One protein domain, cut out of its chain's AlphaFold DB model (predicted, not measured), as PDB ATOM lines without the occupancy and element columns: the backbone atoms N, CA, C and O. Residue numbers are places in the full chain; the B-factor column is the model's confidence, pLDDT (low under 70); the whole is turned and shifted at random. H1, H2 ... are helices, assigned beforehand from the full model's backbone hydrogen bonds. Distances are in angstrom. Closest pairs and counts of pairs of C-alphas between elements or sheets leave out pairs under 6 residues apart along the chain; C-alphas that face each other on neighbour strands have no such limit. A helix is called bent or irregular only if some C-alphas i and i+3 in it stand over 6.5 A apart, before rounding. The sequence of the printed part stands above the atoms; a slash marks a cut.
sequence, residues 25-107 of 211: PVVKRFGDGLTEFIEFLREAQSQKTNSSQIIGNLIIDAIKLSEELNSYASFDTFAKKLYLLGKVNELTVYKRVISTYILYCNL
ATOM      1  N   PRO A  25     232.064 215.560 218.409       76.94
ATOM      2  CA  PRO A  25     232.495 215.225 217.064       76.94
ATOM      3  C   PRO A  25     233.281 216.370 216.434       76.94
ATOM      4  O   PRO A  25     232.897 217.539 216.513       76.94
ATOM      5  N   VAL A  26     234.363 216.019 215.737       74.38
ATOM      6  CA  VAL A  26     235.003 216.964 214.820       74.38
ATOM      7  C   VAL A  26     233.983 217.458 213.810       74.38
ATOM      8  O   VAL A  26     233.103 216.725 213.371       74.38
ATOM      9  N   VAL A  27     234.168 218.700 213.399       71.06
ATOM     10  CA  VAL A  27     233.266 219.477 212.557       71.06
ATOM     11  C   VAL A  27     232.643 218.709 211.379       71.06
ATOM     12  O   VAL A  27     231.443 218.811 211.154       71.06
ATOM     13  N   LYS A  28     233.417 217.878 210.666       69.62
ATOM     14  CA  LYS A  28     232.916 217.074 209.532       69.62
ATOM     15  C   LYS A  28     231.847 216.037 209.908       69.62
ATOM     16  O   LYS A  28     231.103 215.610 209.041       69.62
ATOM     17  N   ARG A  29     231.806 215.614 211.172       78.62
ATOM     18  CA  ARG A  29     230.864 214.628 211.732       78.62
ATOM     19  C   ARG A  29     229.800 215.276 212.616       78.62
ATOM     20  O   ARG A  29     229.045 214.586 213.295       78.62
ATOM     21  N   PHE A  30     229.768 216.604 212.655       80.12
ATOM     22  CA  PHE A  30     228.859 217.339 213.520       80.12
ATOM     23  C   PHE A  30     227.398 217.171 213.076       80.12
ATOM     24  O   PHE A  30     226.523 217.044 213.926       80.12
ATOM     25  N   GLY A  31     227.138 217.080 211.765       80.81
ATOM     26  CA  GLY A  31     225.809 216.763 211.219       80.81
ATOM     27  C   GLY A  31     225.290 215.386 211.660       80.81
ATOM     28  O   GLY A  31     224.150 215.265 212.117       80.81
ATOM     29  N   ASP A  32     226.150 214.360 211.631       83.62
ATOM     30  CA  ASP A  32     225.814 213.021 212.141       83.62
ATOM     31  C   ASP A  32     225.468 213.077 213.636       83.62
ATOM     32  O   ASP A  32     224.461 212.530 214.083       83.62
ATOM     33  N   GLY A  33     226.289 213.793 214.410       88.12
ATOM     34  CA  GLY A  33     226.079 213.971 215.841       88.12
ATOM     35  C   GLY A  33     224.788 214.724 216.175       88.12
ATOM     36  O   GLY A  33     224.100 214.356 217.126       88.12
ATOM     37  N   LEU A  34     224.422 215.735 215.379       89.38
ATOM     38  CA  LEU A  34     223.140 216.431 215.509       89.38
ATOM     39  C   LEU A  34     221.958 215.520 215.184       89.38
ATOM     40  O   LEU A  34     220.941 215.604 215.864       89.38
ATOM     41  N   THR A  35     222.085 214.638 214.192       90.19
ATOM     42  CA  THR A  35     221.044 213.646 213.875       90.19
ATOM     43  C   THR A  35     220.766 212.742 215.074       90.19
ATOM     44  O   THR A  35     219.615 212.561 215.457       90.19
ATOM     45  N   GLU A  36     221.809 212.240 215.733       92.06
ATOM     46  CA  GLU A  36     221.647 211.434 216.946       92.06
ATOM     47  C   GLU A  36     221.005 212.226 218.096       92.06
ATOM     48  O   GLU A  36     220.119 211.730 218.791       92.06
ATOM     49  N   PHE A  37     221.408 213.484 218.269       94.00
ATOM     50  CA  PHE A  37     220.802 214.369 219.258       94.00
ATOM     51  C   PHE A  37     219.317 214.645 218.977       94.00
ATOM     52  O   PHE A  37     218.514 214.681 219.907       94.00
ATOM     53  N   ILE A  38     218.927 214.798 217.710       94.62
ATOM     54  CA  ILE A  38     217.523 214.958 217.311       94.62
ATOM     55  C   ILE A  38     216.702 213.730 217.717       94.62
ATOM     56  O   ILE A  38     215.604 213.888 218.251       94.62
ATOM     57  N   GLU A  39     217.229 212.524 217.514       94.56
ATOM     58  CA  GLU A  39     216.544 211.292 217.921       94.56
ATOM     59  C   GLU A  39     216.419 211.184 219.446       94.56
ATOM     60  O   GLU A  39     215.334 210.890 219.951       94.56
ATOM     61  N   PHE A  40     217.462 211.560 220.194       93.06
ATOM     62  CA  PHE A  40     217.382 211.683 221.655       93.06
ATOM     63  C   PHE A  40     216.266 212.648 222.099       93.06
ATOM     64  O   PHE A  40     215.481 212.340 223.000       93.06
ATOM     65  N   LEU A  41     216.141 213.810 221.449       92.31
ATOM     66  CA  LEU A  41     215.081 214.772 221.759       92.31
ATOM     67  C   LEU A  41     213.683 214.229 221.429       92.31
ATOM     68  O   LEU A  41     212.741 214.484 222.179       92.31
ATOM     69  N   ARG A  42     213.529 213.485 220.327       93.44
ATOM     70  CA  ARG A  42     212.251 212.864 219.933       93.44
ATOM     71  C   ARG A  42     211.792 211.832 220.951       93.44
ATOM     72  O   ARG A  42     210.621 211.831 221.336       93.44
ATOM     73  N   GLU A  43     212.714 211.003 221.431       91.06
ATOM     74  CA  GLU A  43     212.435 210.052 222.502       91.06
ATOM     75  C   GLU A  43     211.971 210.787 223.769       91.06
ATOM     76  O   GLU A  43     210.895 210.488 224.292       91.06
ATOM     77  N   ALA A  44     212.700 211.825 224.194       87.06
ATOM     78  CA  ALA A  44     212.331 212.641 225.351       87.06
ATOM     79  C   ALA A  44     210.967 213.348 225.185       87.06
ATOM     80  O   ALA A  44     210.210 213.484 226.150       87.06
ATOM     81  N   GLN A  45     210.617 213.778 223.967       86.88
ATOM     82  CA  GLN A  45     209.318 214.388 223.667       86.88
ATOM     83  C   GLN A  45     208.165 213.380 223.796       86.88
ATOM     84  O   GLN A  45     207.101 213.715 224.327       86.88
ATOM     85  N   SER A  46     208.375 212.143 223.334       85.06
ATOM     86  CA  SER A  46     207.362 211.077 223.352       85.06
ATOM     87  C   SER A  46     206.904 210.702 224.767       85.06
ATOM     88  O   SER A  46     205.754 210.313 224.968       85.06
ATOM     89  N   GLN A  47     207.762 210.928 225.766       83.50
ATOM     90  CA  GLN A  47     207.489 210.662 227.180       83.50
ATOM     91  C   GLN A  47     206.562 211.715 227.837       83.50
ATOM     92  O   GLN A  47     206.383 211.704 229.052       83.50
ATOM     93  N   LYS A  48     205.934 212.611 227.047       66.00
ATOM     94  CA  LYS A  48     204.921 213.612 227.461       66.00
ATOM     95  C   LYS A  48     205.330 214.456 228.674       66.00
ATOM     96  O   LYS A  48     204.548 214.679 229.596       66.00
ATOM     97  N   THR A  49     206.553 214.968 228.655       65.12
ATOM     98  CA  THR A  49     207.008 215.932 229.661       65.12
ATOM     99  C   THR A  49     206.262 217.270 229.518       65.12
ATOM    100  O   THR A  49     205.841 217.646 228.419       65.12
ATOM    101  N   ASN A  50     206.150 218.043 230.609       66.62
ATOM    102  CA  ASN A  50     205.609 219.420 230.597       66.62
ATOM    103  C   ASN A  50     206.347 220.356 229.609       66.62
ATOM    104  O   ASN A  50     205.853 221.430 229.279       66.62
ATOM    105  N   SER A  51     207.510 219.932 229.107       76.25
ATOM    106  CA  SER A  51     208.372 220.662 228.176       76.25
ATOM    107  C   SER A  51     208.178 220.267 226.705       76.25
ATOM    108  O   SER A  51     208.969 220.687 225.860       76.25
ATOM    109  N   SER A  52     207.147 219.481 226.362       78.75
ATOM    110  CA  SER A  52     206.956 218.910 225.015       78.75
ATOM    111  C   SER A  52     206.978 219.945 223.875       78.75
ATOM    112  O   SER A  52     207.574 219.689 222.825       78.75
ATOM    113  N   GLN A  53     206.421 221.145 224.086       83.62
ATOM    114  CA  GLN A  53     206.464 222.221 223.085       83.62
ATOM    115  C   GLN A  53     207.877 222.796 222.897       83.62
ATOM    116  O   GLN A  53     208.296 223.054 221.770       83.62
ATOM    117  N   ILE A  54     208.623 222.991 223.990       85.38
ATOM    118  CA  ILE A  54     209.997 223.519 223.954       85.38
ATOM    119  C   ILE A  54     210.909 222.528 223.229       85.38
ATOM    120  O   ILE A  54     211.682 222.925 222.358       85.38
ATOM    121  N   ILE A  55     210.775 221.238 223.550       87.38
ATOM    122  CA  ILE A  55     211.520 220.159 222.895       87.38
ATOM    123  C   ILE A  55     211.160 220.095 221.405       87.38
ATOM    124  O   ILE A  55     212.056 220.025 220.570       87.38
ATOM    125  N   GLY A  56     209.873 220.206 221.055       90.12
ATOM    126  CA  GLY A  56     209.422 220.238 219.661       90.12
ATOM    127  C   GLY A  56     210.039 221.381 218.854       90.12
ATOM    128  O   GLY A  56     210.539 221.160 217.753       90.12
ATOM    129  N   ASN A  57     210.075 222.591 219.420       91.06
ATOM    130  CA  ASN A  57     210.722 223.737 218.778       91.06
ATOM    131  C   ASN A  57     212.232 223.501 218.597       91.06
ATOM    132  O   ASN A  57     212.770 223.762 217.524       91.06
ATOM    133  N   LEU A  58     212.904 222.952 219.616       91.44
ATOM    134  CA  LEU A  58     214.330 222.634 219.544       91.44
ATOM    135  C   LEU A  58     214.639 221.579 218.469       91.44
ATOM    136  O   LEU A  58     215.634 221.723 217.766       91.44
ATOM    137  N   ILE A  59     213.786 220.560 218.308       94.38
ATOM    138  CA  ILE A  59     213.910 219.549 217.245       94.38
ATOM    139  C   ILE A  59     213.840 220.211 215.865       94.38
ATOM    140  O   ILE A  59     214.690 219.944 215.016       94.38
ATOM    141  N   ILE A  60     212.857 221.089 215.640       94.56
ATOM    142  CA  ILE A  60     212.694 221.796 214.360       94.56
ATOM    143  C   ILE A  60     213.940 222.632 214.048       94.56
ATOM    144  O   ILE A  60     214.441 222.602 212.923       94.56
ATOM    145  N   ASP A  61     214.451 223.359 215.040       93.69
ATOM    146  CA  ASP A  61     215.646 224.184 214.876       93.69
ATOM    147  C   ASP A  61     216.903 223.340 214.622       93.69
ATOM    148  O   ASP A  61     217.727 223.700 213.783       93.69
ATOM    149  N   ALA A  62     217.038 222.201 215.306       92.88
ATOM    150  CA  ALA A  62     218.160 221.286 215.131       92.88
ATOM    151  C   ALA A  62     218.175 220.630 213.744       92.88
ATOM    152  O   ALA A  62     219.244 220.523 213.145       92.88
ATOM    153  N   ILE A  63     217.009 220.253 213.204       92.12
ATOM    154  CA  ILE A  63     216.886 219.709 211.841       92.12
ATOM    155  C   ILE A  63     217.356 220.744 210.817       92.12
ATOM    156  O   ILE A  63     218.271 220.463 210.045       92.12
ATOM    157  N   LYS A  64     216.795 221.961 210.870       90.00
ATOM    158  CA  LYS A  64     217.183 223.058 209.967       90.00
ATOM    159  C   LYS A  64     218.679 223.340 210.037       90.00
ATOM    160  O   LYS A  64     219.324 223.574 209.020       90.00
ATOM    161  N   LEU A  65     219.238 223.325 211.246       88.62
ATOM    162  CA  LEU A  65     220.656 223.575 211.420       88.62
ATOM    163  C   LEU A  65     221.530 222.451 210.851       88.62
ATOM    164  O   LEU A  65     222.557 222.734 210.240       88.62
ATOM    165  N   SER A  66     221.142 221.192 211.052       86.62
ATOM    166  CA  SER A  66     221.879 220.044 210.518       86.62
ATOM    167  C   SER A  66     222.000 220.121 208.990       86.62
ATOM    168  O   SER A  66     223.084 219.928 208.441       86.62
ATOM    169  N   GLU A  67     220.917 220.511 208.308       84.38
ATOM    170  CA  GLU A  67     220.896 220.719 206.854       84.38
ATOM    171  C   GLU A  67     221.861 221.826 206.406       84.38
ATOM    172  O   GLU A  67     222.639 221.633 205.468       84.38
ATOM    173  N   GLU A  68     221.862 222.966 207.101       83.69
ATOM    174  CA  GLU A  68     222.751 224.094 206.799       83.69
ATOM    175  C   GLU A  68     224.225 223.741 207.037       83.69
ATOM    176  O   GLU A  68     225.071 224.029 206.189       83.69
ATOM    177  N   LEU A  69     224.556 223.082 208.154       81.06
ATOM    178  CA  LEU A  69     225.942 222.776 208.532       81.06
ATOM    179  C   LEU A  69     226.655 221.847 207.548       81.06
ATOM    180  O   LEU A  69     227.871 221.961 207.402       81.06
ATOM    181  N   ASN A  70     225.920 221.008 206.813       74.69
ATOM    182  CA  ASN A  70     226.491 220.180 205.745       74.69
ATOM    183  C   ASN A  70     227.143 221.011 204.624       74.69
ATOM    184  O   ASN A  70     227.984 220.498 203.887       74.69
ATOM    185  N   SER A  71     226.789 222.294 204.510       79.56
ATOM    186  CA  SER A  71     227.326 223.210 203.499       79.56
ATOM    187  C   SER A  71     228.530 224.032 203.975       79.56
ATOM    188  O   SER A  71     229.095 224.786 203.180       79.56
ATOM    189  N   TYR A  72     228.947 223.926 205.245       78.00
ATOM    190  CA  TYR A  72     230.023 224.754 205.803       78.00
ATOM    191  C   TYR A  72     231.190 223.932 206.336       78.00
ATOM    192  O   TYR A  72     231.039 222.852 206.897       78.00
ATOM    193  N   ALA A  73     232.386 224.510 206.212       71.19
ATOM    194  CA  ALA A  73     233.611 223.922 206.738       71.19
ATOM    195  C   ALA A  73     233.623 223.846 208.268       71.19
ATOM    196  O   ALA A  73     234.322 222.986 208.794       71.19
ATOM    197  N   SER A  74     232.893 224.742 208.952       79.06
ATOM    198  CA  SER A  74     232.616 224.667 210.384       79.06
ATOM    199  C   SER A  74     231.376 225.412 210.831       79.06
ATOM    200  O   SER A  74     230.906 226.347 210.184       79.06
ATOM    201  N   PHE A  75     230.883 225.003 211.996       81.94
ATOM    202  CA  PHE A  75     229.790 225.669 212.677       81.94
ATOM    203  C   PHE A  75     230.210 227.116 213.058       81.94
ATOM    204  O   PHE A  75     229.423 228.048 212.905       81.94
ATOM    205  N   ASP A  76     231.487 227.369 213.381       84.56
ATOM    206  CA  ASP A  76     232.024 228.734 213.570       84.56
ATOM    207  C   ASP A  76     231.932 229.589 212.300       84.56
ATOM    208  O   ASP A  76     231.561 230.763 212.345       84.56
ATOM    209  N   THR A  77     232.225 228.990 211.143       86.75
ATOM    210  CA  THR A  77     232.114 229.667 209.841       86.75
ATOM    211  C   THR A  77     230.670 230.084 209.580       86.75
ATOM    212  O   THR A  77     230.407 231.213 209.158       86.75
ATOM    213  N   PHE A  78     229.719 229.199 209.886       87.56
ATOM    214  CA  PHE A  78     228.298 229.505 209.762       87.56
ATOM    215  C   PHE A  78     227.858 230.607 210.738       87.56
ATOM    216  O   PHE A  78     227.182 231.553 210.331       87.56
ATOM    217  N   ALA A  79     228.322 230.560 211.990       88.31
ATOM    218  CA  ALA A  79     228.076 231.604 212.984       88.31
ATOM    219  C   ALA A  79     228.553 232.980 212.491       88.31
ATOM    220  O   ALA A  79     227.803 233.960 212.535       88.31
ATOM    221  N   LYS A  80     229.782 233.048 211.953       88.25
ATOM    222  CA  LYS A  80     230.349 234.298 211.430       88.25
ATOM    223  C   LYS A  80     229.573 234.800 210.216       88.25
ATOM    224  O   LYS A  80     229.340 236.003 210.125       88.25
ATOM    225  N   LYS A  81     229.110 233.915 209.326       90.00
ATOM    226  CA  LYS A  81     228.218 234.289 208.214       90.00
ATOM    227  C   LYS A  81     226.941 234.956 208.731       90.00
ATOM    228  O   LYS A  81     226.597 236.036 208.259       90.00
ATOM    229  N   LEU A  82     226.240 234.333 209.682       90.12
ATOM    230  CA  LEU A  82     224.997 234.885 210.234       90.12
ATOM    231  C   LEU A  82     225.232 236.255 210.882       90.12
ATOM    232  O   LEU A  82     224.464 237.186 210.643       90.12
ATOM    233  N   TYR A  83     226.329 236.398 211.626       89.44
ATOM    234  CA  TYR A  83     226.737 237.670 212.216       89.44
ATOM    235  C   TYR A  83     226.991 238.758 211.167       89.44
ATOM    236  O   TYR A  83     226.416 239.839 211.257       89.44
ATOM    237  N   LEU A  84     227.805 238.467 210.146       90.50
ATOM    238  CA  LEU A  84     228.140 239.427 209.088       90.50
ATOM    239  C   LEU A  84     226.909 239.874 208.287       90.50
ATOM    240  O   LEU A  84     226.877 240.990 207.784       90.50
ATOM    241  N   LEU A  85     225.892 239.014 208.184       93.31
ATOM    242  CA  LEU A  85     224.621 239.324 207.530       93.31
ATOM    243  C   LEU A  85     223.608 240.029 208.451       93.31
ATOM    244  O   LEU A  85     222.485 240.279 208.019       93.31
ATOM    245  N   GLY A  86     223.949 240.306 209.714       90.44
ATOM    246  CA  GLY A  86     223.025 240.910 210.681       90.44
ATOM    247  C   GLY A  86     221.842 240.009 211.059       90.44
ATOM    248  O   GLY A  86     220.828 240.492 211.561       90.44
ATOM    249  N   LYS A  87     221.953 238.695 210.832       92.00
ATOM    250  CA  LYS A  87     220.912 237.690 211.095       92.00
ATOM    251  C   LYS A  87     220.871 237.291 212.572       92.00
ATOM    252  O   LYS A  87     221.180 236.161 212.947       92.00
ATOM    253  N   VAL A  88     220.550 238.258 213.434       88.75
ATOM    254  CA  VAL A  88     220.647 238.125 214.900       88.75
ATOM    255  C   VAL A  88     219.728 237.027 215.443       88.75
ATOM    256  O   VAL A  88     220.134 236.272 216.328       88.75
ATOM    257  N   ASN A  89     218.514 236.898 214.903       87.38
ATOM    258  CA  ASN A  89     217.549 235.895 215.354       87.38
ATOM    259  C   ASN A  89     217.997 234.478 214.980       87.38
ATOM    260  O   ASN A  89     217.986 233.589 215.831       87.38
ATOM    261  N   GLU A  90     218.454 234.265 213.745       89.75
ATOM    262  CA  GLU A  90     218.984 232.965 213.326       89.75
ATOM    263  C   GLU A  90     220.255 232.605 214.096       89.75
ATOM    264  O   GLU A  90     220.397 231.471 214.546       89.75
ATOM    265  N   LEU A  91     221.146 233.577 214.315       87.88
ATOM    266  CA  LEU A  91     222.357 233.391 215.111       87.88
ATOM    267  C   LEU A  91     222.032 232.997 216.562       87.88
ATOM    268  O   LEU A  91     222.704 232.148 217.144       87.88
ATOM    269  N   THR A  92     220.977 233.577 217.131       86.00
ATOM    270  CA  THR A  92     220.466 233.263 218.470       86.00
ATOM    271  C   THR A  92     219.947 231.822 218.534       86.00
ATOM    272  O   THR A  92     220.377 231.041 219.385       86.00
ATOM    273  N   VAL A  93     219.080 231.422 217.598       88.25
ATOM    274  CA  VAL A  93     218.579 230.036 217.498       88.25
ATOM    275  C   VAL A  93     219.732 229.045 217.338       88.25
ATOM    276  O   VAL A  93     219.794 228.039 218.043       88.25
ATOM    277  N   TYR A  94     220.681 229.370 216.465       88.69
ATOM    278  CA  TYR A  94     221.876 228.582 216.213       88.69
ATOM    279  C   TYR A  94     222.711 228.359 217.487       88.69
ATOM    280  O   TYR A  94     223.010 227.217 217.838       88.69
ATOM    281  N   LYS A  95     223.009 229.428 218.239       85.88
ATOM    282  CA  LYS A  95     223.719 229.355 219.528       85.88
ATOM    283  C   LYS A  95     223.016 228.438 220.520       85.88
ATOM    284  O   LYS A  95     223.680 227.613 221.148       85.88
ATOM    285  N   ARG A  96     221.688 228.520 220.625       87.00
ATOM    286  CA  ARG A  96     220.901 227.642 221.504       87.00
ATOM    287  C   ARG A  96     221.042 226.175 221.121       87.00
ATOM    288  O   ARG A  96     221.333 225.363 221.992       87.00
ATOM    289  N   VAL A  97     220.850 225.833 219.846       90.31
ATOM    290  CA  VAL A  97     220.938 224.438 219.385       90.31
ATOM    291  C   VAL A  97     222.322 223.866 219.675       90.31
ATOM    292  O   VAL A  97     222.423 222.808 220.292       90.31
ATOM    293  N   ILE A  98     223.384 224.584 219.298       89.19
ATOM    294  CA  ILE A  98     224.762 224.124 219.501       89.19
ATOM    295  C   ILE A  98     225.100 223.990 220.988       89.19
ATOM    296  O   ILE A  98     225.684 222.985 221.388       89.19
ATOM    297  N   SER A  99     224.694 224.950 221.821       87.62
ATOM    298  CA  SER A  99     224.917 224.883 223.274       87.62
ATOM    299  C   SER A  99     224.281 223.647 223.888       87.62
ATOM    300  O   SER A  99     224.931 222.921 224.641       87.62
ATOM    301  N   THR A 100     223.010 223.399 223.561       88.44
ATOM    302  CA  THR A 100     222.268 222.258 224.099       88.44
ATOM    303  C   THR A 100     222.829 220.945 223.572       88.44
ATOM    304  O   THR A 100     222.949 219.992 224.334       88.44
ATOM    305  N   TYR A 101     223.234 220.902 222.302       91.44
ATOM    306  CA  TYR A 101     223.890 219.737 221.721       91.44
ATOM    307  C   TYR A 101     225.221 219.410 222.416       91.44
ATOM    308  O   TYR A 101     225.445 218.271 222.816       91.44
ATOM    309  N   ILE A 102     226.088 220.403 222.632       90.25
ATOM    310  CA  ILE A 102     227.363 220.202 223.337       90.25
ATOM    311  C   ILE A 102     227.115 219.754 224.781       90.25
ATOM    312  O   ILE A 102     227.822 218.884 225.285       90.25
ATOM    313  N   LEU A 103     226.097 220.307 225.449       88.31
ATOM    314  CA  LEU A 103     225.706 219.860 226.785       88.31
ATOM    315  C   LEU A 103     225.229 218.402 226.776       88.31
ATOM    316  O   LEU A 103     225.651 217.627 227.631       88.31
ATOM    317  N   TYR A 104     224.412 218.014 225.796       90.88
ATOM    318  CA  TYR A 104     224.031 216.620 225.578       90.88
ATOM    319  C   TYR A 104     225.272 215.733 225.417       90.88
ATOM    320  O   TYR A 104     225.380 214.710 226.092       90.88
ATOM    321  N   CYS A 105     226.253 216.149 224.613       91.62
ATOM    322  CA  CYS A 105     227.488 215.389 224.470       91.62
ATOM    323  C   CYS A 105     228.251 215.260 225.794       91.62
ATOM    324  O   CYS A 105     228.651 214.159 226.154       91.62
ATOM    325  N   ASN A 106     228.401 216.347 226.554       87.38
ATOM    326  CA  ASN A 106     229.085 216.318 227.851       87.38
ATOM    327  C   ASN A 106     228.432 215.358 228.858       87.38
ATOM    328  O   ASN A 106     229.133 214.796 229.694       87.38
ATOM    329  N   LEU A 107     227.104 215.211 228.809       87.69
ATOM    330  CA  LEU A 107     226.335 214.429 229.779       87.69
ATOM    331  C   LEU A 107     226.168 212.959 229.381       87.69
ATOM    332  O   LEU A 107     226.179 212.091 230.251       87.69
TER     333      LEU A 107
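What this domain is: This is residues 25 to 107 of the 211 residues of an uncharacterized protein of Bacteroidetes bacterium (UniProt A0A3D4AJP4). Two helical hairpins make this domain: H1 and H2 run side by side in opposite ways, and H4 crosses one face of that pair nearly at right angles, with the short H3 folded beside the first part of H4. H3 lies near the corner where H1 begins and H2 ends, and the pair H1 and H2 makes most of the long dimension. The printed part has 83 residues, with four named helices in the order H1, H2, H3, H4 and no named strand; the class is all helix. The whole is compact, with a radius of gyration of the C-alphas of 12.9 A, and its outline, 39 by 26 by 20 A, is only just elongated.

Where its parts are: Two helices share the greatest length in residues, 20 each. H4 covers residues 88 to 107, from C-alpha 88 at (220.647, 238.125, 214.900) to C-alpha 107 at (226.335, 214.429, 229.779), 28.6 A from first to last C-alpha. H1 covers residues 27 to 46, from C-alpha 27 at (233.266, 219.477, 212.557) to C-alpha 46 at (207.362, 211.077, 223.352), 29.3 A. H1 is irregular: the C-alphas of residues 28 and 31 are 7.3 A apart, against about 5 A in a regular helix, and its line is a rough one. H2 covers residues 52 to 69 and measures 25.4 A from first to last C-alpha; it begins with C-alpha 52 at (206.956, 218.910, 225.015). H3 covers residues 75 to 84, ten residues.

How they stand to each other: H4 is the hub and touches the three other helices. It touches H2 with its residues 93 to 97 alone, and H2 touches it with residues 58 to 65 alone; the closest C-alphas are those of Ala 62 and Val 97, 6.0 A apart, and the lines are about perpendicular at 78 degrees. H4 and H1 only just touch, with 3 pairs of C-alphas within 8 A, between residues 101 to 104 of H4 and residues 34 to 37 of H1. Their closest C-alphas are those of Phe 37 and Tyr 101, 6.7 A apart, and their lines are about perpendicular at 82 degrees. H3 and H4 form a helical hairpin at a shallow tilt of 20 degrees, opposite ways; H4 touches H3 with residues 88 to 94 alone, and the closest C-alphas are those of Leu 82 and Leu 91, 5.7 A apart. H1 and H2 form the other helical hairpin and touch with 21 pairs of C-alphas within 8 A, at a shallow tilt of 18 degrees, opposite ways. Their closest C-alphas are those of Gly 31 and Ser 66, 5.2 A apart. H3 is close to H1 but not clearly touching it: the closest C-alphas, of Val 27 and Phe 75, are 7.1 A apart. H3 is also close to H2 but not clearly touching it, with the closest C-alphas, of Leu 69 and Phe 75, 6.4 A apart. The helix packing is part aligned, part crossed. In H2, H3 and H4 every O i to N i+4 pair is within hydrogen-bond range; in H1 14 of 16 are.

The domain as a whole: The two C-alphas farthest apart, those of Gln 47 and Leu 84, are 39.8 A from each other. The C-alphas of the first and last printed residues, Pro 25 and Leu 107, are 14.2 A apart. The printed part has no cut, and the links from H1 to H2, H2 to H3 and H3 to H4 are tight. The mean pLDDT of the printed part is 86.1; residue 28 and residues 48 to 50 are under 70, the latter in the link from H1 to H2.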